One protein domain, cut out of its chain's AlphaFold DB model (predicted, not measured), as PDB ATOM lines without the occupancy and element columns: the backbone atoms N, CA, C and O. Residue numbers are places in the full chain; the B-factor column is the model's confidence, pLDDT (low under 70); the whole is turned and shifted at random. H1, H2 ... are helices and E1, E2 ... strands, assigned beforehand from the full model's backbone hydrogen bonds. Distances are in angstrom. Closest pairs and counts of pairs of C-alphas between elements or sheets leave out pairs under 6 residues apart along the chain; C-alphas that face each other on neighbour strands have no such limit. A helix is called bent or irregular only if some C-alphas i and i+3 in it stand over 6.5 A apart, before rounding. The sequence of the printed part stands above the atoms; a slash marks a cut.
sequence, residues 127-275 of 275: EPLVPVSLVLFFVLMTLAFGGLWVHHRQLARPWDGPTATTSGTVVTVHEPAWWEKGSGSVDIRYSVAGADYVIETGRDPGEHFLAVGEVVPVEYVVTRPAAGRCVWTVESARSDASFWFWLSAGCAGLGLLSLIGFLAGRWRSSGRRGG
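This is residues 127 to 275 of the 275 residues of an uncharacterized protein of Kribbella soli (UniProt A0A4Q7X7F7). A long stalk of two helices, H1 and H2, running side by side in opposite ways, bears at one end a small head: a five-stranded sheet curled like part of a barrel and folded so that E3 and E2 face E4 and E5. Residues 270 to 275, of which 270 belongs to H2, stick out free. The printed part has 149 residues, with two named helices and five named strands in the order H1 E1 E2 E3 E4 E5 H2; the sheet's order is E3 E2 E1 E4 E5, antiparallel throughout, and the class is mixed, helices and strands. The whole is extended, a rod spanning 86 by 39 by 19 A, with a radius of gyration of the C-alphas of 23.5 A.

Start at the strongly twisted sheet, a folded sheet, one sheet bent back on itself: E3, residues 195 to 202, and E2, residues 185 to 192, face E4, residues 215 to 221, and E5, residues 224 to 230, with E1, residues 163 to 174, as the hinge. E1 bends by 72 degrees at residue 171. Look across the fold at Tyr 197 and Ala 226, the closest C-alphas of E3 and E5, 5.9 A apart. E1, E2 and E3 form a meander, each strand the antiparallel neighbour of the one before; with E4, antiparallel neighbour of E1, they make a Greek key. Within hydrogen-bond range you find N 190 and O 197 at 2.9 A in the hairpin E2 and E3, N 171 and O 187 at 2.9 A in the hairpin E1 and E2, N 166 and O 218 at 2.9 A between E1 and E4, and N 229 and O 219 at 2.8 A in the hairpin E4 and E5. H2, residues 231 to 270, only grazes the sheet, with its residues 231 to 234; the closest C-alphas of E4 and H2 are those of Val 218 and Val 231, 5.6 A apart. H1, residues 132 to 156, is not on the sheet. It touches H2 at a shallow tilt of 21 degrees, opposite ways, closest at the C-alphas of Phe 138 and Gly 255, 4.8 A. In H1 and H2 every O i to N i+4 pair is within hydrogen-bond range.

Find C-alpha 163 at (139.503, 118.604, 103.215); from there E1 runs 27.4 A to C-alpha 174. E2 measures 22.4 A, E3 23.3 A, E4 19.3 A and E5 15.3 A. H1 begins at C-alpha 132, (146.143, 74.275, 83.789), and covers 35.6 A. H2 covers 57.9 A and ends at C-alpha 270, (134.803, 64.043, 76.385).

The two C-alphas farthest apart, those of Gly 194 and Gly 275, the chain's last residue, are 86.6 A apart. The printed part has no cut. The link from E3 to E4, residues 203 to 214, is long. The mean pLDDT of the printed part is 81.3; look for values under 70 at residues 127 to 141 and 267 to 275, among others.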
ATOM      1  N   GLU A 127     144.071  66.877  72.794       53.56
ATOM      2  CA  GLU A 127     144.317  67.221  74.203       53.56
ATOM      3  C   GLU A 127     143.804  68.634  74.553       53.56
ATOM      4  O   GLU A 127     143.582  69.437  73.634       53.56
ATOM      5  N   PRO A 128     143.563  68.971  75.840       55.59
ATOM      6  CA  PRO A 128     143.071  70.291  76.234       55.59
ATOM      7  C   PRO A 128     143.971  71.419  75.708       55.59
ATOM      8  O   PRO A 128     145.195  71.331  75.709       55.59
ATOM      9  N   LEU A 129     143.333  72.480  75.210       56.31
ATOM     10  CA  LEU A 129     143.967  73.555  74.441       56.31
ATOM     11  C   LEU A 129     144.878  74.462  75.269       56.31
ATOM     12  O   LEU A 129     145.625  75.229  74.683       56.31
ATOM     13  N   VAL A 130     144.820  74.399  76.597       56.03
ATOM     14  CA  VAL A 130     145.596  75.265  77.487       56.03
ATOM     15  C   VAL A 130     146.017  74.456  78.714       56.03
ATOM     16  O   VAL A 130     145.152  73.820  79.321       56.03
ATOM     17  N   PRO A 131     147.308  74.432  79.095       65.12
ATOM     18  CA  PRO A 131     147.733  73.760  80.314       65.12
ATOM     19  C   PRO A 131     147.177  74.490  81.545       65.12
ATOM     20  O   PRO A 131     147.170  75.720  81.610       65.12
ATOM     21  N   VAL A 132     146.724  73.729  82.545       67.25
ATOM     22  CA  VAL A 132     146.143  74.275  83.789       67.25
ATOM     23  C   VAL A 132     147.123  75.211  84.507       67.25
ATOM     24  O   VAL A 132     146.699  76.194  85.106       67.25
ATOM     25  N   SER A 133     148.430  74.960  84.389       58.88
ATOM     26  CA  SER A 133     149.484  75.823  84.934       58.88
ATOM     27  C   SER A 133     149.446  77.247  84.372       58.88
ATOM     28  O   SER A 133     149.653  78.190  85.128       58.88
ATOM     29  N   LEU A 134     149.119  77.427  83.088       62.28
ATOM     30  CA  LEU A 134     148.994  78.752  82.475       62.28
ATOM     31  C   LEU A 134     147.760  79.496  83.005       62.28
ATOM     32  O   LEU A 134     147.833  80.685  83.304       62.28
ATOM     33  N   VAL A 135     146.642  78.784  83.184       65.25
ATOM     34  CA  VAL A 135     145.430  79.345  83.804       65.25
ATOM     35  C   VAL A 135     145.729  79.790  85.239       65.25
ATOM     36  O   VAL A 135     145.424  80.922  85.606       65.25
ATOM     37  N   LEU A 136     146.378  78.930  86.031       63.91
ATOM     38  CA  LEU A 136     146.771  79.235  87.409       63.91
ATOM     39  C   LEU A 136     147.746  80.415  87.484       63.91
ATOM     40  O   LEU A 136     147.573  81.280  88.336       63.91
ATOM     41  N   PHE A 137     148.723  80.489  86.578       68.44
ATOM     42  CA  PHE A 137     149.658  81.609  86.499       68.44
ATOM     43  C   PHE A 137     148.928  82.942  86.302       68.44
ATOM     44  O   PHE A 137     149.136  83.875  87.077       68.44
ATOM     45  N   PHE A 138     148.021  83.033  85.323       68.12
ATOM     46  CA  PHE A 138     147.274  84.271  85.087       68.12
ATOM     47  C   PHE A 138     146.339  84.631  86.243       68.12
ATOM     48  O   PHE A 138     146.208  85.812  86.564       68.12
ATOM     49  N   VAL A 139     145.736  83.643  86.909       68.25
ATOM     50  CA  VAL A 139     144.941  83.878  88.125       68.25
ATOM     51  C   VAL A 139     145.815  84.453  89.241       68.25
ATOM     52  O   VAL A 139     145.452  85.469  89.828       68.25
ATOM     53  N   LEU A 140     146.990  83.869  89.496       67.19
ATOM     54  CA  LEU A 140     147.925  84.360  90.513       67.19
ATOM     55  C   LEU A 140     148.412  85.781  90.210       67.19
ATOM     56  O   LEU A 140     148.414  86.625  91.102       67.19
ATOM     57  N   MET A 141     148.763  86.072  88.954       65.50
ATOM     58  CA  MET A 141     149.165  87.418  88.533       65.50
ATOM     59  C   MET A 141     148.022  88.427  88.680       65.50
ATOM     60  O   MET A 141     148.232  89.532  89.171       65.50
ATOM     61  N   THR A 142     146.794  88.034  88.332       71.31
ATOM     62  CA  THR A 142     145.602  88.876  88.521       71.31
ATOM     63  C   THR A 142     145.389  89.212  89.994       71.31
ATOM     64  O   THR A 142     145.101  90.360  90.317       71.31
ATOM     65  N   LEU A 143     145.560  88.239  90.894       74.31
ATOM     66  CA  LEU A 143     145.435  88.461  92.336       74.31
ATOM     67  C   LEU A 143     146.552  89.364  92.876       74.31
ATOM     68  O   LEU A 143     146.263  90.285  93.635       74.31
ATOM     69  N   ALA A 144     147.801  89.145  92.459       67.50
ATOM     70  CA  ALA A 144     148.941  89.954  92.889       67.50
ATOM     71  C   ALA A 144     148.805  91.420  92.442       67.50
ATOM     72  O   ALA A 144     148.819  92.330  93.271       67.50
ATOM     73  N   PHE A 145     148.599  91.656  91.143       71.94
ATOM     74  CA  PHE A 145     148.440  93.010  90.603       71.94
ATOM     75  C   PHE A 145     147.117  93.654  91.029       71.94
ATOM     76  O   PHE A 145     147.070  94.857  91.271       71.94
ATOM     77  N   GLY A 146     146.052  92.863  91.187       71.38
ATOM     78  CA  GLY A 146     144.784  93.325  91.748       71.38
ATOM     79  C   GLY A 146     144.925  93.788  93.200       71.38
ATOM     80  O   GLY A 146     144.333  94.797  93.576       71.38
ATOM     81  N   GLY A 147     145.755  93.115  94.001       77.12
ATOM     82  CA  GLY A 147     146.100  93.547  95.357       77.12
ATOM     83  C   GLY A 147     146.816  94.899  95.376       77.12
ATOM     84  O   GLY A 147     146.410  95.793  96.120       77.12
ATOM     85  N   LEU A 148     147.815  95.083  94.506       72.38
ATOM     86  CA  LEU A 148     148.512  96.367  94.342       72.38
ATOM     87  C   LEU A 148     147.555  97.475  93.888       72.38
ATOM     88  O   LEU A 148     147.543  98.558  94.469       72.38
ATOM     89  N   TRP A 149     146.680  97.187  92.924       84.12
ATOM     90  CA  TRP A 149     145.637  98.123  92.510       84.12
ATOM     91  C   TRP A 149     144.746  98.552  93.681       84.12
ATOM     92  O   TRP A 149     144.516  99.747  93.867       84.12
ATOM     93  N   VAL A 150     144.253  97.604  94.486       80.75
ATOM     94  CA  VAL A 150     143.413  97.914  95.653       80.75
ATOM     95  C   VAL A 150     144.171  98.777  96.657       80.75
ATOM     96  O   VAL A 150     143.604  99.754  97.146       80.75
ATOM     97  N   HIS A 151     145.439  98.464  96.926       78.19
ATOM     98  CA  HIS A 151     146.286  99.238  97.829       78.19
ATOM     99  C   HIS A 151     146.455 100.692  97.357       78.19
ATOM    100  O   HIS A 151     146.087 101.622  98.076       78.19
ATOM    101  N   HIS A 152     146.898 100.909  96.115       78.25
ATOM    102  CA  HIS A 152     147.061 102.261  95.568       78.25
ATOM    103  C   HIS A 152     145.724 103.001  95.446       78.25
ATOM    104  O   HIS A 152     145.641 104.198  95.719       78.25
ATOM    105  N   ARG A 153     144.631 102.292  95.136       84.25
ATOM    106  CA  ARG A 153     143.287 102.876  95.147       84.25
ATOM    107  C   ARG A 153     142.882 103.345  96.541       84.25
ATOM    108  O   ARG A 153     142.205 104.362  96.638       84.25
ATOM    109  N   GLN A 154     143.235 102.620  97.602       83.75
ATOM    110  CA  GLN A 154     142.960 103.045  98.979       83.75
ATOM    111  C   GLN A 154     143.738 104.314  99.336       83.75
ATOM    112  O   GLN A 154     143.142 105.235  99.887       83.75
ATOM    113  N   LEU A 155     145.014 104.405  98.952       82.12
ATOM    114  CA  LEU A 155     145.833 105.608  99.152       82.12
ATOM    115  C   LEU A 155     145.294 106.819  98.373       82.12
ATOM    116  O   LEU A 155     145.252 107.934  98.892       82.12
ATOM    117  N   ALA A 156     144.814 106.587  97.150       85.12
ATOM    118  CA  ALA A 156     144.268 107.605  96.259       85.12
ATOM    119  C   ALA A 156     142.859 108.103  96.634       85.12
ATOM    120  O   ALA A 156     142.378 109.084  96.047       85.12
ATOM    121  N   ARG A 157     142.156 107.419  97.553       88.25
ATOM    122  CA  ARG A 157     140.774 107.771  97.901       88.25
ATOM    123  C   ARG A 157     140.709 109.168  98.533       88.25
ATOM    124  O   ARG A 157     141.566 109.514  99.354       88.25
ATOM    125  N   PRO A 158     139.689 109.968  98.181       87.62
ATOM    126  CA  PRO A 158     139.329 111.137  98.973       87.62
ATOM    127  C   PRO A 158     139.032 110.711 100.413       87.62
ATOM    128  O   PRO A 158     138.550 109.600 100.636       87.62
ATOM    129  N   TRP A 159     139.322 111.575 101.381       88.94
ATOM    130  CA  TRP A 159     138.901 111.323 102.754       88.94
ATOM    131  C   TRP A 159     137.399 111.525 102.929       88.94
ATOM    132  O   TRP A 159     136.777 112.339 102.248       88.94
ATOM    133  N   ASP A 160     136.837 110.808 103.899       85.56
ATOM    134  CA  ASP A 160     135.448 110.958 104.319       85.56
ATOM    135  C   ASP A 160     135.321 112.217 105.200       85.56
ATOM    136  O   ASP A 160     135.315 112.152 106.430       85.56
ATOM    137  N   GLY A 161     135.311 113.397 104.576       88.88
ATOM    138  CA  GLY A 161     135.136 114.679 105.262       88.88
ATOM    139  C   GLY A 161     135.606 115.886 104.446       88.88
ATOM    140  O   GLY A 161     136.247 115.715 103.411       88.88
ATOM    141  N   PRO A 162     135.299 117.117 104.896       92.56
ATOM    142  CA  PRO A 162     135.828 118.322 104.268       92.56
ATOM    143  C   PRO A 162     137.354 118.353 104.411       92.56
ATOM    144  O   PRO A 162     137.885 118.268 105.523       92.56
ATOM    145  N   THR A 163     138.046 118.476 103.280       94.75
ATOM    146  CA  THR A 163     139.503 118.604 103.215       94.75
ATOM    147  C   THR A 163     139.894 120.017 102.801       94.75
ATOM    148  O   THR A 163     139.130 120.728 102.146       94.75
ATOM    149  N   ALA A 164     141.074 120.445 103.232       95.06
ATOM    150  CA  ALA A 164     141.679 121.707 102.835       95.06
ATOM    151  C   ALA A 164     143.163 121.490 102.537       95.06
ATOM    152  O   ALA A 164     143.771 120.532 103.016       95.06
ATOM    153  N   THR A 165     143.741 122.381 101.737       96.06
ATOM    154  CA  THR A 165     145.160 122.354 101.389       96.06
ATOM    155  C   THR A 165     145.903 123.494 102.077       96.06
ATOM    156  O   THR A 165     145.380 124.597 102.238       96.06
ATOM    157  N   THR A 166     147.126 123.220 102.517       96.81
ATOM    158  CA  THR A 166     148.062 124.202 103.077       96.81
ATOM    159  C   THR A 166     149.479 123.899 102.599       96.81
ATOM    160  O   THR A 166     149.733 122.847 102.011       96.81
ATOM    161  N   SER A 167     150.409 124.813 102.844       97.25
ATOM    162  CA  SER A 167     151.829 124.591 102.587       97.25
ATOM    163  C   SER A 167     152.487 123.967 103.815       97.25
ATOM    164  O   SER A 167     152.355 124.478 104.927       97.25
ATOM    165  N   GLY A 168     153.207 122.870 103.607       96.56
ATOM    166  CA  GLY A 168     154.123 122.290 104.581       96.56
ATOM    167  C   GLY A 168     155.571 122.472 104.146       96.56
ATOM    168  O   GLY A 168     155.846 122.709 102.975       96.56
ATOM    169  N   THR A 169     156.503 122.374 105.083       97.38
ATOM    170  CA  THR A 169     157.943 122.435 104.827       97.38
ATOM    171  C   THR A 169     158.590 121.134 105.273       97.38
ATOM    172  O   THR A 169     158.338 120.672 106.387       97.38
ATOM    173  N   VAL A 170     159.426 120.547 104.423       96.62
ATOM    174  CA  VAL A 170     160.220 119.366 104.769       96.62
ATOM    175  C   VAL A 170     161.242 119.760 105.835       96.62
ATOM    176  O   VAL A 170     162.108 120.603 105.595       96.62
ATOM    177  N   VAL A 171     161.142 119.171 107.025       97.06
ATOM    178  CA  VAL A 171     162.009 119.499 108.169       97.06
ATOM    179  C   VAL A 171     163.088 118.456 108.407       97.06
ATOM    180  O   VAL A 171     164.165 118.786 108.899       97.06
ATOM    181  N   THR A 172     162.826 117.195 108.077       96.25
ATOM    182  CA  THR A 172     163.759 116.093 108.327       96.25
ATOM    183  C   THR A 172     163.645 115.069 107.213       96.25
ATOM    184  O   THR A 172     162.558 114.821 106.700       96.25
ATOM    185  N   VAL A 173     164.785 114.507 106.819       94.69
ATOM    186  CA  VAL A 173     164.880 113.413 105.854       94.69
ATOM    187  C   VAL A 173     165.485 112.223 106.580       94.69
ATOM    188  O   VAL A 173     166.592 112.316 107.110       94.69
ATOM    189  N   HIS A 174     164.754 111.118 106.589       93.25
ATOM    190  CA  HIS A 174     165.172 109.838 107.137       93.25
ATOM    191  C   HIS A 174     165.680 108.975 105.990       93.25
ATOM    192  O   HIS A 174     164.911 108.512 105.145       93.25
ATOM    193  N   GLU A 175     166.996 108.793 105.924       89.25
ATOM    194  CA  GLU A 175     167.586 107.899 104.933       89.25
ATOM    195  C   GLU A 175     167.232 106.440 105.258       89.25
ATOM    196  O   GLU A 175     167.238 106.052 106.429       89.25
ATOM    197  N   PRO A 176     166.912 105.624 104.240       86.81
ATOM    198  CA  PRO A 176     166.584 104.225 104.456       86.81
ATOM    199  C   PRO A 176     167.825 103.482 104.951       86.81
ATOM    200  O   PRO A 176     168.954 103.777 104.544       86.81
ATOM    201  N   ALA A 177     167.627 102.479 105.805       82.50
ATOM    202  CA  ALA A 177     168.725 101.598 106.169       82.50
ATOM    203  C   ALA A 177     169.268 100.889 104.917       82.50
ATOM    204  O   ALA A 177     168.530 100.615 103.974       82.50
ATOM    205  N   TRP A 178     170.551 100.520 104.906       78.56
ATOM    206  CA  TRP A 178     171.182  99.914 103.722       78.56
ATOM    207  C   TRP A 178     170.546  98.579 103.278       78.56
ATOM    208  O   TRP A 178     170.774  98.137 102.152       78.56
ATOM    209  N   TRP A 179     169.758  97.927 104.142       75.75
ATOM    210  CA  TRP A 179     168.981  96.721 103.827       75.75
ATOM    211  C   TRP A 179     167.535  97.005 103.392       75.75
ATOM    212  O   TRP A 179     166.844  96.091 102.936       75.75
ATOM    213  N   GLU A 180     167.053  98.236 103.540       73.75
ATOM    214  CA  GLU A 180     165.699  98.636 103.171       73.75
ATOM    215  C   GLU A 180     165.672  99.131 101.727       73.75
ATOM    216  O   GLU A 180     166.488  99.940 101.290       73.75
ATOM    217  N   LYS A 181     164.711  98.623 100.954       64.00
ATOM    218  CA  LYS A 181     164.454  99.139  99.611       64.00
ATOM    219  C   LYS A 181     163.637 100.420  99.726       64.00
ATOM    220  O   LYS A 181     162.535 100.381 100.264       64.00
ATOM    221  N   GLY A 182     164.130 101.512  99.152       72.31
ATOM    222  CA  GLY A 182     163.379 102.759  99.028       72.31
ATOM    223  C   GLY A 182     164.286 103.980  99.003       72.31
ATOM    224  O   GLY A 182     165.505 103.856  99.059       72.31
ATOM    225  N   SER A 183     163.675 105.158  98.916       79.88
ATOM    226  CA  SER A 183     164.345 106.460  99.017       79.88
ATOM    227  C   SER A 183     164.360 107.017 100.449       79.88
ATOM    228  O   SER A 183     164.989 108.044 100.695       79.88
ATOM    229  N   GLY A 184     163.718 106.329 101.400       88.44
ATOM    230  CA  GLY A 184     163.543 106.778 102.783       88.44
ATOM    231  C   GLY A 184     162.217 107.502 103.009       88.44
ATOM    232  O   GLY A 184     161.340 107.509 102.137       88.44
ATOM    233  N   SER A 185     162.075 108.116 104.178       92.31
ATOM    234  CA  SER A 185     160.918 108.939 104.538       92.31
ATOM    235  C   SER A 185     161.339 110.365 104.871       92.31
ATOM    236  O   SER A 185     162.518 110.672 105.040       92.31
ATOM    237  N   VAL A 186     160.379 111.280 104.886       94.81
ATOM    238  CA  VAL A 186     160.583 112.677 105.248       94.81
ATOM    239  C   VAL A 186     159.457 113.151 106.145       94.81
ATOM    240  O   VAL A 186     158.293 112.794 105.946       94.81
ATOM    241  N   ASP A 187     159.816 114.016 107.084       96.81
ATOM    242  CA  ASP A 187     158.872 114.699 107.952       96.81
ATOM    243  C   ASP A 187     158.546 116.066 107.362       96.81
ATOM    244  O   ASP A 187     159.434 116.891 107.113       96.81
ATOM    245  N   ILE A 188     157.259 116.326 107.156       96.81
ATOM    246  CA  ILE A 188     156.742 117.604 106.672       96.81
ATOM    247  C   ILE A 188     156.006 118.284 107.816       96.81
ATOM    248  O   ILE A 188     155.013 117.764 108.328       96.81
ATOM    249  N   ARG A 189     156.460 119.484 108.179       97.25
ATOM    250  CA  ARG A 189     155.803 120.334 109.171       97.25
ATOM    251  C   ARG A 189     154.879 121.337 108.492       97.25
ATOM    252  O   ARG A 189     155.293 122.009 107.555       97.25
ATOM    253  N   TYR A 190     153.658 121.484 108.983       97.50
ATOM    254  CA  TYR A 190     152.687 122.464 108.495       97.50
ATOM    255  C   TYR A 190     151.879 123.035 109.658       97.50
ATOM    256  O   TYR A 190     151.731 122.391 110.694       97.50
ATOM    257  N   SER A 191     151.342 124.240 109.480       96.19
ATOM    258  CA  SER A 191     150.594 124.940 110.527       96.19
ATOM    259  C   SER A 191     149.160 125.205 110.078       96.19
ATOM    260  O   SER A 191     148.921 125.675 108.963       96.19
ATOM    261  N   VAL A 192     148.191 124.925 110.950       95.19
ATOM    262  CA  VAL A 192     146.759 125.171 110.716       95.19
ATOM    263  C   VAL A 192     146.152 125.774 111.975       95.19
ATOM    264  O   VAL A 192     146.304 125.225 113.063       95.19
ATOM    265  N   ALA A 193     145.456 126.907 111.832       91.19
ATOM    266  CA  ALA A 193     144.795 127.609 112.939       91.19
ATOM    267  C   ALA A 193     145.715 127.893 114.150       91.19
ATOM    268  O   ALA A 193     145.276 127.856 115.295       91.19
ATOM    269  N   GLY A 194     147.001 128.170 113.895       91.88
ATOM    270  CA  GLY A 194     147.998 128.465 114.931       91.88
ATOM    271  C   GLY A 194     148.591 127.242 115.642       91.88
ATOM    272  O   GLY A 194     149.394 127.424 116.552       91.88
ATOM    273  N   ALA A 195     148.229 126.020 115.237       95.38
ATOM    274  CA  ALA A 195     148.835 124.781 115.719       95.38
ATOM    275  C   ALA A 195     149.743 124.160 114.648       95.38
ATOM    276  O   ALA A 195     149.378 124.130 113.470       95.38
ATOM    277  N   ASP A 196     150.896 123.646 115.076       96.25
ATOM    278  CA  ASP A 196     151.860 122.954 114.219       96.25
ATOM    279  C   ASP A 196     151.607 121.443 114.224       96.25
ATOM    280  O   ASP A 196     151.404 120.830 115.274       96.25
ATOM    281  N   TYR A 197     151.678 120.843 113.042       96.81
ATOM    282  CA  TYR A 197     151.516 119.415 112.810       96.81
ATOM    283  C   TYR A 197     152.687 118.887 111.988       96.81
ATOM    284  O   TYR A 197     153.285 119.613 111.190       96.81
ATOM    285  N   VAL A 198     153.002 117.609 112.178       96.50
ATOM    286  CA  VAL A 198     154.028 116.897 111.414       96.50
ATOM    287  C   VAL A 198     153.401 115.642 110.830       96.50
ATOM    288  O   VAL A 198     152.682 114.926 111.526       96.50
ATOM    289  N   ILE A 199     153.652 115.407 109.547       95.81
ATOM    290  CA  ILE A 199     153.292 114.169 108.859       95.81
ATOM    291  C   ILE A 199     154.545 113.543 108.269       95.81
ATOM    292  O   ILE A 199     155.425 114.252 107.784       95.81
ATOM    293  N   GLU A 200     154.587 112.221 108.278       93.25
ATOM    294  CA  GLU A 200     155.632 111.449 107.621       93.25
ATOM    295  C   GLU A 200     155.135 110.998 106.239       93.25
ATOM    296  O   GLU A 200     153.995 110.548 106.084       93.25
ATOM    297  N   THR A 201     155.977 111.128 105.218       90.94
ATOM    298  CA  THR A 201     155.720 110.603 103.868       90.94
ATOM    299  C   THR A 201     156.991 109.996 103.283       90.94
ATOM    300  O   THR A 201     158.085 110.253 103.769       90.94
ATOM    301  N   GLY A 202     156.875 109.197 102.221       88.69
ATOM    302  CA  GLY A 202     158.049 108.761 101.459       88.69
ATOM    303  C   GLY A 202     158.820 109.954 100.884       88.69
ATOM    304  O   GLY A 202     158.213 110.970 100.543       88.69
ATOM    305  N   ARG A 203     160.147 109.824 100.762       88.75
ATOM    306  CA  ARG A 203     161.031 110.869 100.209       88.75
ATOM    307  C   ARG A 203     160.809 111.135  98.721       88.75
ATOM    308  O   ARG A 203     161.106 112.227  98.253       88.75
ATOM    309  N   ASP A 204     160.298 110.144  98.000       86.69
ATOM    310  CA  ASP A 204     160.083 110.207  96.554       86.69
ATOM    311  C   ASP A 204     158.611 109.923  96.196       86.69
ATOM    312  O   ASP A 204     158.270 108.812  95.775       86.69
ATOM    313  N   PRO A 205     157.680 110.855  96.480       79.62
ATOM    314  CA  PRO A 205     156.287 110.710  96.080       79.62
ATOM    315  C   PRO A 205     156.129 110.937  94.566       79.62
ATOM    316  O   PRO A 205     155.787 112.030  94.115       79.62
ATOM    317  N   GLY A 206     156.323 109.879  93.779       75.25
ATOM    318  CA  GLY A 206     156.093 109.885  92.333       75.25
ATOM    319  C   GLY A 206     157.297 110.386  91.540       75.25
ATOM    320  O   GLY A 206     158.282 109.673  91.420       75.25
ATOM    321  N   GLU A 207     157.180 111.574  90.943       76.00
ATOM    322  CA  GLU A 207     158.239 112.206  90.130       76.00
ATOM    323  C   GLU A 207     158.993 113.311  90.901       76.00
ATOM    324  O   GLU A 207     159.772 114.069  90.320       76.00
ATOM    325  N   HIS A 208     158.748 113.433  92.210       82.19
ATOM    326  CA  HIS A 208     159.277 114.502  93.055       82.19
ATOM    327  C   HIS A 208     160.236 113.951  94.102       82.19
ATOM    328  O   HIS A 208     159.836 113.156  94.941       82.19
ATOM    329  N   PHE A 209     161.471 114.452  94.128       87.56
ATOM    330  CA  PHE A 209     162.447 114.085  95.150       87.56
ATOM    331  C   PHE A 209     162.540 115.161  96.235       87.56
ATOM    332  O   PHE A 209     163.059 116.247  95.983       87.56
ATOM    333  N   LEU A 210     162.072 114.836  97.442       90.00
ATOM    334  CA  LEU A 210     161.951 115.796  98.535       90.00
ATOM    335  C   LEU A 210     163.291 116.094  99.215       90.00
ATOM    336  O   LEU A 210     164.014 115.185  99.643       90.00
ATOM    337  N   ALA A 211     163.586 117.386  99.373       92.00
ATOM    338  CA  ALA A 211     164.760 117.885 100.089       92.00
ATOM    339  C   ALA A 211     164.386 118.720 101.325       92.00
ATOM    340  O   ALA A 211     163.324 119.334 101.394       92.00
ATOM    341  N   VAL A 212     165.283 118.776 102.320       95.94
ATOM    342  CA  VAL A 212     165.086 119.607 103.523       95.94
ATOM    343  C   VAL A 212     164.904 121.075 103.127       95.94
ATOM    344  O   VAL A 212     165.686 121.618 102.349       95.94
ATOM    345  N   GLY A 213     163.890 121.723 103.698       94.44
ATOM    346  CA  GLY A 213     163.530 123.114 103.424       94.44
ATOM    347  C   GLY A 213     162.578 123.301 102.240       94.44
ATOM    348  O   GLY A 213     162.094 124.412 102.032       94.44
ATOM    349  N   GLU A 214     162.269 122.243 101.491       95.19
ATOM    350  CA  GLU A 214     161.319 122.308 100.386       95.19
ATOM    351  C   GLU A 214     159.887 122.526 100.888       95.19
ATOM    352  O   GLU A 214     159.470 121.963 101.905       95.19
ATOM    353  N   VAL A 215     159.132 123.362 100.170       95.44
ATOM    354  CA  VAL A 215     157.735 123.666 100.482       95.44
ATOM    355  C   VAL A 215     156.829 122.820  99.603       95.44
ATOM    356  O   VAL A 215     156.874 122.919  98.380       95.44
ATOM    357  N   VAL A 216     155.970 122.029 100.238       95.38
ATOM    358  CA  VAL A 216     155.126 121.034  99.576       95.38
ATOM    359  C   VAL A 216     153.653 121.218  99.947       95.38
ATOM    360  O   VAL A 216     153.339 121.619 101.072       95.38
ATOM    361  N   PRO A 217     152.717 120.936  99.028       96.00
ATOM    362  CA  PRO A 217     151.291 120.999  99.319       96.00
ATOM    363  C   PRO A 217     150.849 119.830 100.214       96.00
ATOM    364  O   PRO A 217     151.016 118.656  99.874       96.00
ATOM    365  N   VAL A 218     150.225 120.157 101.345       96.25
ATOM    366  CA  VAL A 218     149.655 119.205 102.306       96.25
ATOM    367  C   VAL A 218     148.135 119.312 102.291       96.25
ATOM    368  O   VAL A 218     147.575 120.383 102.522       96.25
ATOM    369  N   GLU A 219     147.461 118.192 102.041       95.88
ATOM    370  CA  GLU A 219     146.019 118.040 102.240       95.88
ATOM    371  C   GLU A 219     145.767 117.559 103.675       95.88
ATOM    372  O   GLU A 219     146.388 116.591 104.112       95.88
ATOM    373  N   TYR A 220     144.849 118.194 104.408       94.94
ATOM    374  CA  TYR A 220     144.445 117.774 105.758       94.94
ATOM    375  C   TYR A 220     142.917 117.734 105.911       94.94
ATOM    376  O   TYR A 220     142.178 118.428 105.206       94.94
ATOM    377  N   VAL A 221     142.427 116.909 106.842       95.50
ATOM    378  CA  VAL A 221     140.999 116.862 107.199       95.50
ATOM    379  C   VAL A 221     140.673 118.032 108.125       95.50
ATOM    380  O   VAL A 221     141.234 118.129 109.213       95.50
ATOM    381  N   VAL A 222     139.718 118.891 107.760       94.25
ATOM    382  CA  VAL A 222     139.400 120.112 108.534       94.25
ATOM    383  C   VAL A 222     138.984 119.790 109.974       94.25
ATOM    384  O   VAL A 222     139.373 120.484 110.909       94.25
ATOM    385  N   THR A 223     138.231 118.706 110.176       93.75
ATOM    386  CA  THR A 223     137.792 118.261 111.509       93.75
ATOM    387  C   THR A 223     138.884 117.547 112.310       93.75
ATOM    388  O   THR A 223     138.728 117.363 113.515       93.75
ATOM    389  N   ARG A 224     139.981 117.128 111.665       93.19
ATOM    390  CA  ARG A 224     141.126 116.445 112.286       93.19
ATOM    391  C   ARG A 224     142.430 116.894 111.615       93.19
ATOM    392  O   ARG A 224     142.991 116.119 110.843       93.19
ATOM    393  N   PRO A 225     142.939 118.104 111.916       92.19
ATOM    394  CA  PRO A 225     144.084 118.662 111.200       92.19
ATOM    395  C   PRO A 225     145.363 117.830 111.299       92.19
ATOM    396  O   PRO A 225     146.164 117.895 110.387       92.19
ATOM    397  N   ALA A 226     145.522 116.997 112.335       92.56
ATOM    398  CA  ALA A 226     146.640 116.055 112.446       92.56
ATOM    399  C   ALA A 226     146.615 114.927 111.393       92.56
ATOM    400  O   ALA A 226     147.645 114.319 111.113       92.56
ATOM    401  N   ALA A 227     145.451 114.629 110.807       92.19
ATOM    402  CA  ALA A 227     145.327 113.700 109.690       92.19
ATOM    403  C   ALA A 227     145.625 114.453 108.385       92.19
ATOM    404  O   ALA A 227     144.708 114.907 107.697       92.19
ATOM    405  N   GLY A 228     146.918 114.611 108.098       92.25
ATOM    406  CA  GLY A 228     147.454 115.228 106.886       92.25
ATOM    407  C   GLY A 228     148.145 114.212 105.971       92.25
ATOM    408  O   GLY A 228     148.598 113.161 106.423       92.25
ATOM    409  N   ARG A 229     148.226 114.518 104.676       92.69
ATOM    410  CA  ARG A 229     149.013 113.773 103.685       92.69
ATOM    411  C   ARG A 229     149.558 114.719 102.621       92.69
ATOM    412  O   ARG A 229     148.929 115.725 102.297       92.69
ATOM    413  N   CYS A 230     150.714 114.385 102.059       92.38
ATOM    414  CA  CYS A 230     151.261 115.122 100.923       92.38
ATOM    415  C   CYS A 230     150.380 114.902  99.682       92.38
ATOM    416  O   CYS A 230     150.004 113.767  99.374       92.38
ATOM    417  N   VAL A 231     150.044 115.980  98.965       92.06
ATOM    418  CA  VAL A 231     149.194 115.911  97.762       92.06
ATOM    419  C   VAL A 231     149.864 115.083  96.661       92.06
ATOM    420  O   VAL A 231     149.190 114.291  96.002       92.06
ATOM    421  N   TRP A 232     151.186 115.187  96.515       91.12
ATOM    422  CA  TRP A 232     151.952 114.434  95.515       91.12
ATOM    423  C   TRP A 232     151.869 112.919  95.723       91.12
ATOM    424  O   TRP A 232     151.754 112.166  94.761       91.12
ATOM    425  N   THR A 233     151.798 112.455  96.974       86.06
ATOM    426  CA  THR A 233     151.596 111.030  97.288       86.06
ATOM    427  C   THR A 233     150.238 110.529  96.789       86.06
ATOM    428  O   THR A 233     150.122 109.406  96.299       86.06
ATOM    429  N   VAL A 234     149.196 111.361  96.878       87.69
ATOM    430  CA  VAL A 234     147.851 111.025  96.380       87.69
ATOM    431  C   VAL A 234     147.836 110.978  94.854       87.69
ATOM    432  O   VAL A 234     147.210 110.092  94.271       87.69
ATOM    433  N   GLU A 235     148.512 111.924  94.209       86.94
ATOM    434  CA  GLU A 235     148.628 111.996  92.753       86.94
ATOM    435  C   GLU A 235     149.400 110.801  92.181       86.94
ATOM    436  O   GLU A 235     148.881 110.099  91.310       86.94
ATOM    437  N   SER A 236     150.562 110.488  92.758       83.44
ATOM    438  CA  SER A 236     151.335 109.286  92.442       83.44
ATOM    439  C   SER A 236     150.492 108.019  92.621       83.44
ATOM    440  O   SER A 236     150.359 107.226  91.689       83.44
ATOM    441  N   ALA A 237     149.791 107.879  93.752       83.94
ATOM    442  CA  ALA A 237     148.923 106.729  93.989       83.94
ATOM    443  C   ALA A 237     147.774 106.608  92.967       83.94
ATOM    444  O   ALA A 237     147.362 105.492  92.647       83.94
ATOM    445  N   ARG A 238     147.245 107.719  92.431       84.69
ATOM    446  CA  ARG A 238     146.228 107.693  91.359       84.69
ATOM    447  C   ARG A 238     146.802 107.208  90.031       84.69
ATOM    448  O   ARG A 238     146.135 106.428  89.340       84.69
ATOM    449  N   SER A 239     148.004 107.664  89.686       80.38
ATOM    450  CA  SER A 239     148.720 107.216  88.489       80.38
ATOM    451  C   SER A 239     148.995 105.711  88.563       80.38
ATOM    452  O   SER A 239     148.539 104.943  87.708       80.38
ATOM    453  N   ASP A 240     149.585 105.265  89.674       80.50
ATOM    454  CA  ASP A 240     149.904 103.860  89.921       80.50
ATOM    455  C   ASP A 240     148.651 102.985  89.944       80.50
ATOM    456  O   ASP A 240     148.620 101.918  89.331       80.50
ATOM    457  N   ALA A 241     147.575 103.431  90.600       80.81
ATOM    458  CA  ALA A 241     146.318 102.688  90.622       80.81
ATOM    459  C   ALA A 241     145.780 102.446  89.204       80.81
ATOM    460  O   ALA A 241     145.267 101.364  88.920       80.81
ATOM    461  N   SER A 242     145.906 103.424  88.306       80.38
ATOM    462  CA  SER A 242     145.471 103.273  86.914       80.38
ATOM    463  C   SER A 242     146.332 102.248  86.174       80.38
ATOM    464  O   SER A 242     145.797 101.367  85.500       80.38
ATOM    465  N   PHE A 243     147.654 102.307  86.347       79.19
ATOM    466  CA  PHE A 243     148.581 101.334  85.771       79.19
ATOM    467  C   PHE A 243     148.305  99.903  86.269       79.19
ATOM    468  O   PHE A 243     148.083  98.993  85.465       79.19
ATOM    469  N   TRP A 244     148.235  99.704  87.590       79.00
ATOM    470  CA  TRP A 244     147.972  98.398  88.201       79.00
ATOM    471  C   TRP A 244     146.592  97.850  87.837       79.00
ATOM    472  O   TRP A 244     146.438  96.640  87.641       79.00
ATOM    473  N   PHE A 245     145.590  98.722  87.686       82.50
ATOM    474  CA  PHE A 245     144.281  98.332  87.174       82.50
ATOM    475  C   PHE A 245     144.398  97.711  85.782       82.50
ATOM    476  O   PHE A 245     143.968  96.574  85.594       82.50
ATOM    477  N   TRP A 246     145.012  98.408  84.823       80.38
ATOM    478  CA  TRP A 246     145.141  97.906  83.453       80.38
ATOM    479  C   TRP A 246     145.963  96.622  83.376       80.38
ATOM    480  O   TRP A 246     145.588  95.702  82.647       80.38
ATOM    481  N   LEU A 247     147.030  96.518  84.169       74.44
ATOM    482  CA  LEU A 247     147.840  95.306  84.245       74.44
ATOM    483  C   LEU A 247     147.029  94.119  84.793       74.44
ATOM    484  O   LEU A 247     146.997  93.054  84.175       74.44
ATOM    485  N   SER A 248     146.315  94.312  85.908       74.94
ATOM    486  CA  SER A 248     145.468  93.270  86.506       74.94
ATOM    487  C   SER A 248     144.310  92.863  85.588       74.94
ATOM    488  O   SER A 248     144.056  91.669  85.421       74.94
ATOM    489  N   ALA A 249     143.658  93.823  84.925       75.12
ATOM    490  CA  ALA A 249     142.595  93.577  83.955       75.12
ATOM    491  C   ALA A 249     143.114  92.811  82.727       75.12
ATOM    492  O   ALA A 249     142.455  91.882  82.255       75.12
ATOM    493  N   GLY A 250     144.315  93.146  82.245       72.69
ATOM    494  CA  GLY A 250     144.997  92.412  81.181       72.69
ATOM    495  C   GLY A 250     145.269  90.958  81.568       72.69
ATOM    496  O   GLY A 250     144.909  90.042  80.825       72.69
ATOM    497  N   CYS A 251     145.827  90.723  82.761       70.94
ATOM    498  CA  CYS A 251     146.033  89.373  83.290       70.94
ATOM    499  C   CYS A 251     144.716  88.601  83.447       70.94
ATOM    500  O   CYS A 251     144.654  87.434  83.060       70.94
ATOM    501  N   ALA A 252     143.658  89.248  83.943       71.88
ATOM    502  CA  ALA A 252     142.343  88.634  84.100       71.88
ATOM    503  C   ALA A 252     141.755  88.215  82.746       71.88
ATOM    504  O   ALA A 252     141.261  87.095  82.602       71.88
ATOM    505  N   GLY A 253     141.857  89.084  81.735       75.94
ATOM    506  CA  GLY A 253     141.421  88.795  80.370       75.94
ATOM    507  C   GLY A 253     142.170  87.608  79.762       75.94
ATOM    508  O   GLY A 253     141.547  86.685  79.236       75.94
ATOM    509  N   LEU A 254     143.500  87.577  79.895       72.81
ATOM    510  CA  LEU A 254     144.326  86.452  79.436       72.81
ATOM    511  C   LEU A 254     144.010  85.155  80.191       72.81
ATOM    512  O   LEU A 254     143.941  84.088  79.576       72.81
ATOM    513  N   GLY A 255     143.761  85.236  81.499       71.38
ATOM    514  CA  GLY A 255     143.323  84.107  82.318       71.38
ATOM    515  C   GLY A 255     141.965  83.559  81.883       71.38
ATOM    516  O   GLY A 255     141.806  82.346  81.749       71.38
ATOM    517  N   LEU A 256     141.005  84.436  81.579       73.94
ATOM    518  CA  LEU A 256     139.676  84.052  81.102       73.94
ATOM    519  C   LEU A 256     139.740  83.385  79.722       73.94
ATOM    520  O   LEU A 256     139.150  82.324  79.525       73.94
ATOM    521  N   LEU A 257     140.508  83.947  78.784       72.31
ATOM    522  CA  LEU A 257     140.744  83.336  77.470       72.31
ATOM    523  C   LEU A 257     141.424  81.966  77.600       72.31
ATOM    524  O   LEU A 257     141.025  81.003  76.939       72.31
ATOM    525  N   SER A 258     142.403  81.862  78.499       67.06
ATOM    526  CA  SER A 258     143.096  80.613  78.825       67.06
ATOM    527  C   SER A 258     142.129  79.561  79.385       67.06
ATOM    528  O   SER A 258     142.144  78.404  78.960       67.06
ATOM    529  N   LEU A 259     141.230  79.963  80.287       70.56
ATOM    530  CA  LEU A 259     140.211  79.093  80.870       70.56
ATOM    531  C   LEU A 259     139.188  78.625  79.825       70.56
ATOM    532  O   LEU A 259     138.872  77.438  79.770       70.56
ATOM    533  N   ILE A 260     138.704  79.525  78.963       75.81
ATOM    534  CA  ILE A 260     137.791  79.178  77.861       75.81
ATOM    535  C   ILE A 260     138.456  78.157  76.932       75.81
ATOM    536  O   ILE A 260     137.841  77.147  76.584       75.81
ATOM    537  N   GLY A 261     139.727  78.372  76.579       69.50
ATOM    538  CA  GLY A 261     140.511  77.424  75.789       69.50
ATOM    539  C   GLY A 261     140.624  76.055  76.465       69.50
ATOM    540  O   GLY A 261     140.367  75.026  75.832       69.50
ATOM    541  N   PHE A 262     140.937  76.024  77.762       70.56
ATOM    542  CA  PHE A 262     140.981  74.790  78.549       70.56
ATOM    543  C   PHE A 262     139.638  74.039  78.528       70.56
ATOM    544  O   PHE A 262     139.599  72.849  78.199       70.56
ATOM    545  N   LEU A 263     138.535  74.733  78.824       75.50
ATOM    546  CA  LEU A 263     137.192  74.149  78.890       75.50
ATOM    547  C   LEU A 263     136.726  73.627  77.526       75.50
ATOM    548  O   LEU A 263     136.272  72.485  77.435       75.50
ATOM    549  N   ALA A 264     136.919  74.400  76.454       72.88
ATOM    550  CA  ALA A 264     136.592  73.979  75.091       72.88
ATOM    551  C   ALA A 264     137.394  72.735  74.663       72.88
ATOM    552  O   ALA A 264     136.863  71.835  74.003       72.88
ATOM    553  N   GLY A 265     138.665  72.651  75.068       66.56
ATOM    554  CA  GLY A 265     139.500  71.472  74.851       66.56
ATOM    555  C   GLY A 265     138.997  70.237  75.604       66.56
ATOM    556  O   GLY A 265     138.906  69.157  75.023       66.56
ATOM    557  N   ARG A 266     138.611  70.401  76.875       70.06
ATOM    558  CA  ARG A 266     138.066  69.321  77.715       70.06
ATOM    559  C   ARG A 266     136.713  68.808  77.210       70.06
ATOM    560  O   ARG A 266     136.461  67.608  77.232       70.06
ATOM    561  N   TRP A 267     135.848  69.695  76.723       65.69
ATOM    562  CA  TRP A 267     134.544  69.307  76.180       65.69
ATOM    563  C   TRP A 267     134.694  68.467  74.906       65.69
ATOM    564  O   TRP A 267     134.077  67.408  74.788       65.69
ATOM    565  N   ARG A 268     135.592  68.859  73.991       62.78
ATOM    566  CA  ARG A 268     135.862  68.091  72.761       62.78
ATOM    567  C   ARG A 268     136.479  66.714  73.012       62.78
ATOM    568  O   ARG A 268     136.197  65.794  72.249       62.78
ATOM    569  N   SER A 269     137.301  66.551  74.049       56.84
ATOM    570  CA  SER A 269     137.878  65.242  74.384       56.84
ATOM    571  C   SER A 269     136.862  64.300  75.042       56.84
ATOM    572  O   SER A 269     136.926  63.092  74.818       56.84
ATOM    573  N   SER A 270     135.880  64.837  75.775       59.38
ATOM    574  CA  SER A 270     134.803  64.043  76.385       59.38
ATOM    575  C   SER A 270     133.806  63.470  75.367       59.38
ATOM    576  O   SER A 270     133.383  62.327  75.509       59.38
ATOM    577  N   GLY A 271     133.510  64.197  74.281       57.28
ATOM    578  CA  GLY A 271     132.573  63.750  73.239       57.28
ATOM    579  C   GLY A 271     133.082  62.614  72.337       57.28
ATOM    580  O   GLY A 271     132.302  62.042  71.587       57.28
ATOM    581  N   ARG A 272     134.376  62.262  72.395       53.12
ATOM    582  CA  ARG A 272     134.985  61.195  71.572       53.12
ATOM    583  C   ARG A 272     135.049  59.820  72.245       53.12
ATOM    584  O   ARG A 272     135.492  58.878  71.603       53.12
ATOM    585  N   ARG A 273     134.654  59.695  73.517       52.38
ATOM    586  CA  ARG A 273     134.678  58.422  74.269       52.38
ATOM    587  C   ARG A 273     133.298  57.767  74.437       52.38
ATOM    588  O   ARG A 273     133.196  56.787  75.163       52.38
ATOM    589  N   GLY A 274     132.257  58.307  73.801       48.88
ATOM    590  CA  GLY A 274     130.873  57.827  73.915       48.88
ATOM    591  C   GLY A 274     130.248  57.313  72.614       48.88
ATOM    592  O   GLY A 274     129.028  57.352  72.506       48.88
ATOM    593  N   GLY A 275     131.050  56.897  71.628       40.38
ATOM    594  CA  GLY A 275     130.582  56.323  70.361       40.38
ATOM    595  C   GLY A 275     131.349  55.064  70.012       40.38
ATOM    596  O   GLY A 275     132.582  55.077  70.238       40.38
TER     597      GLY A 275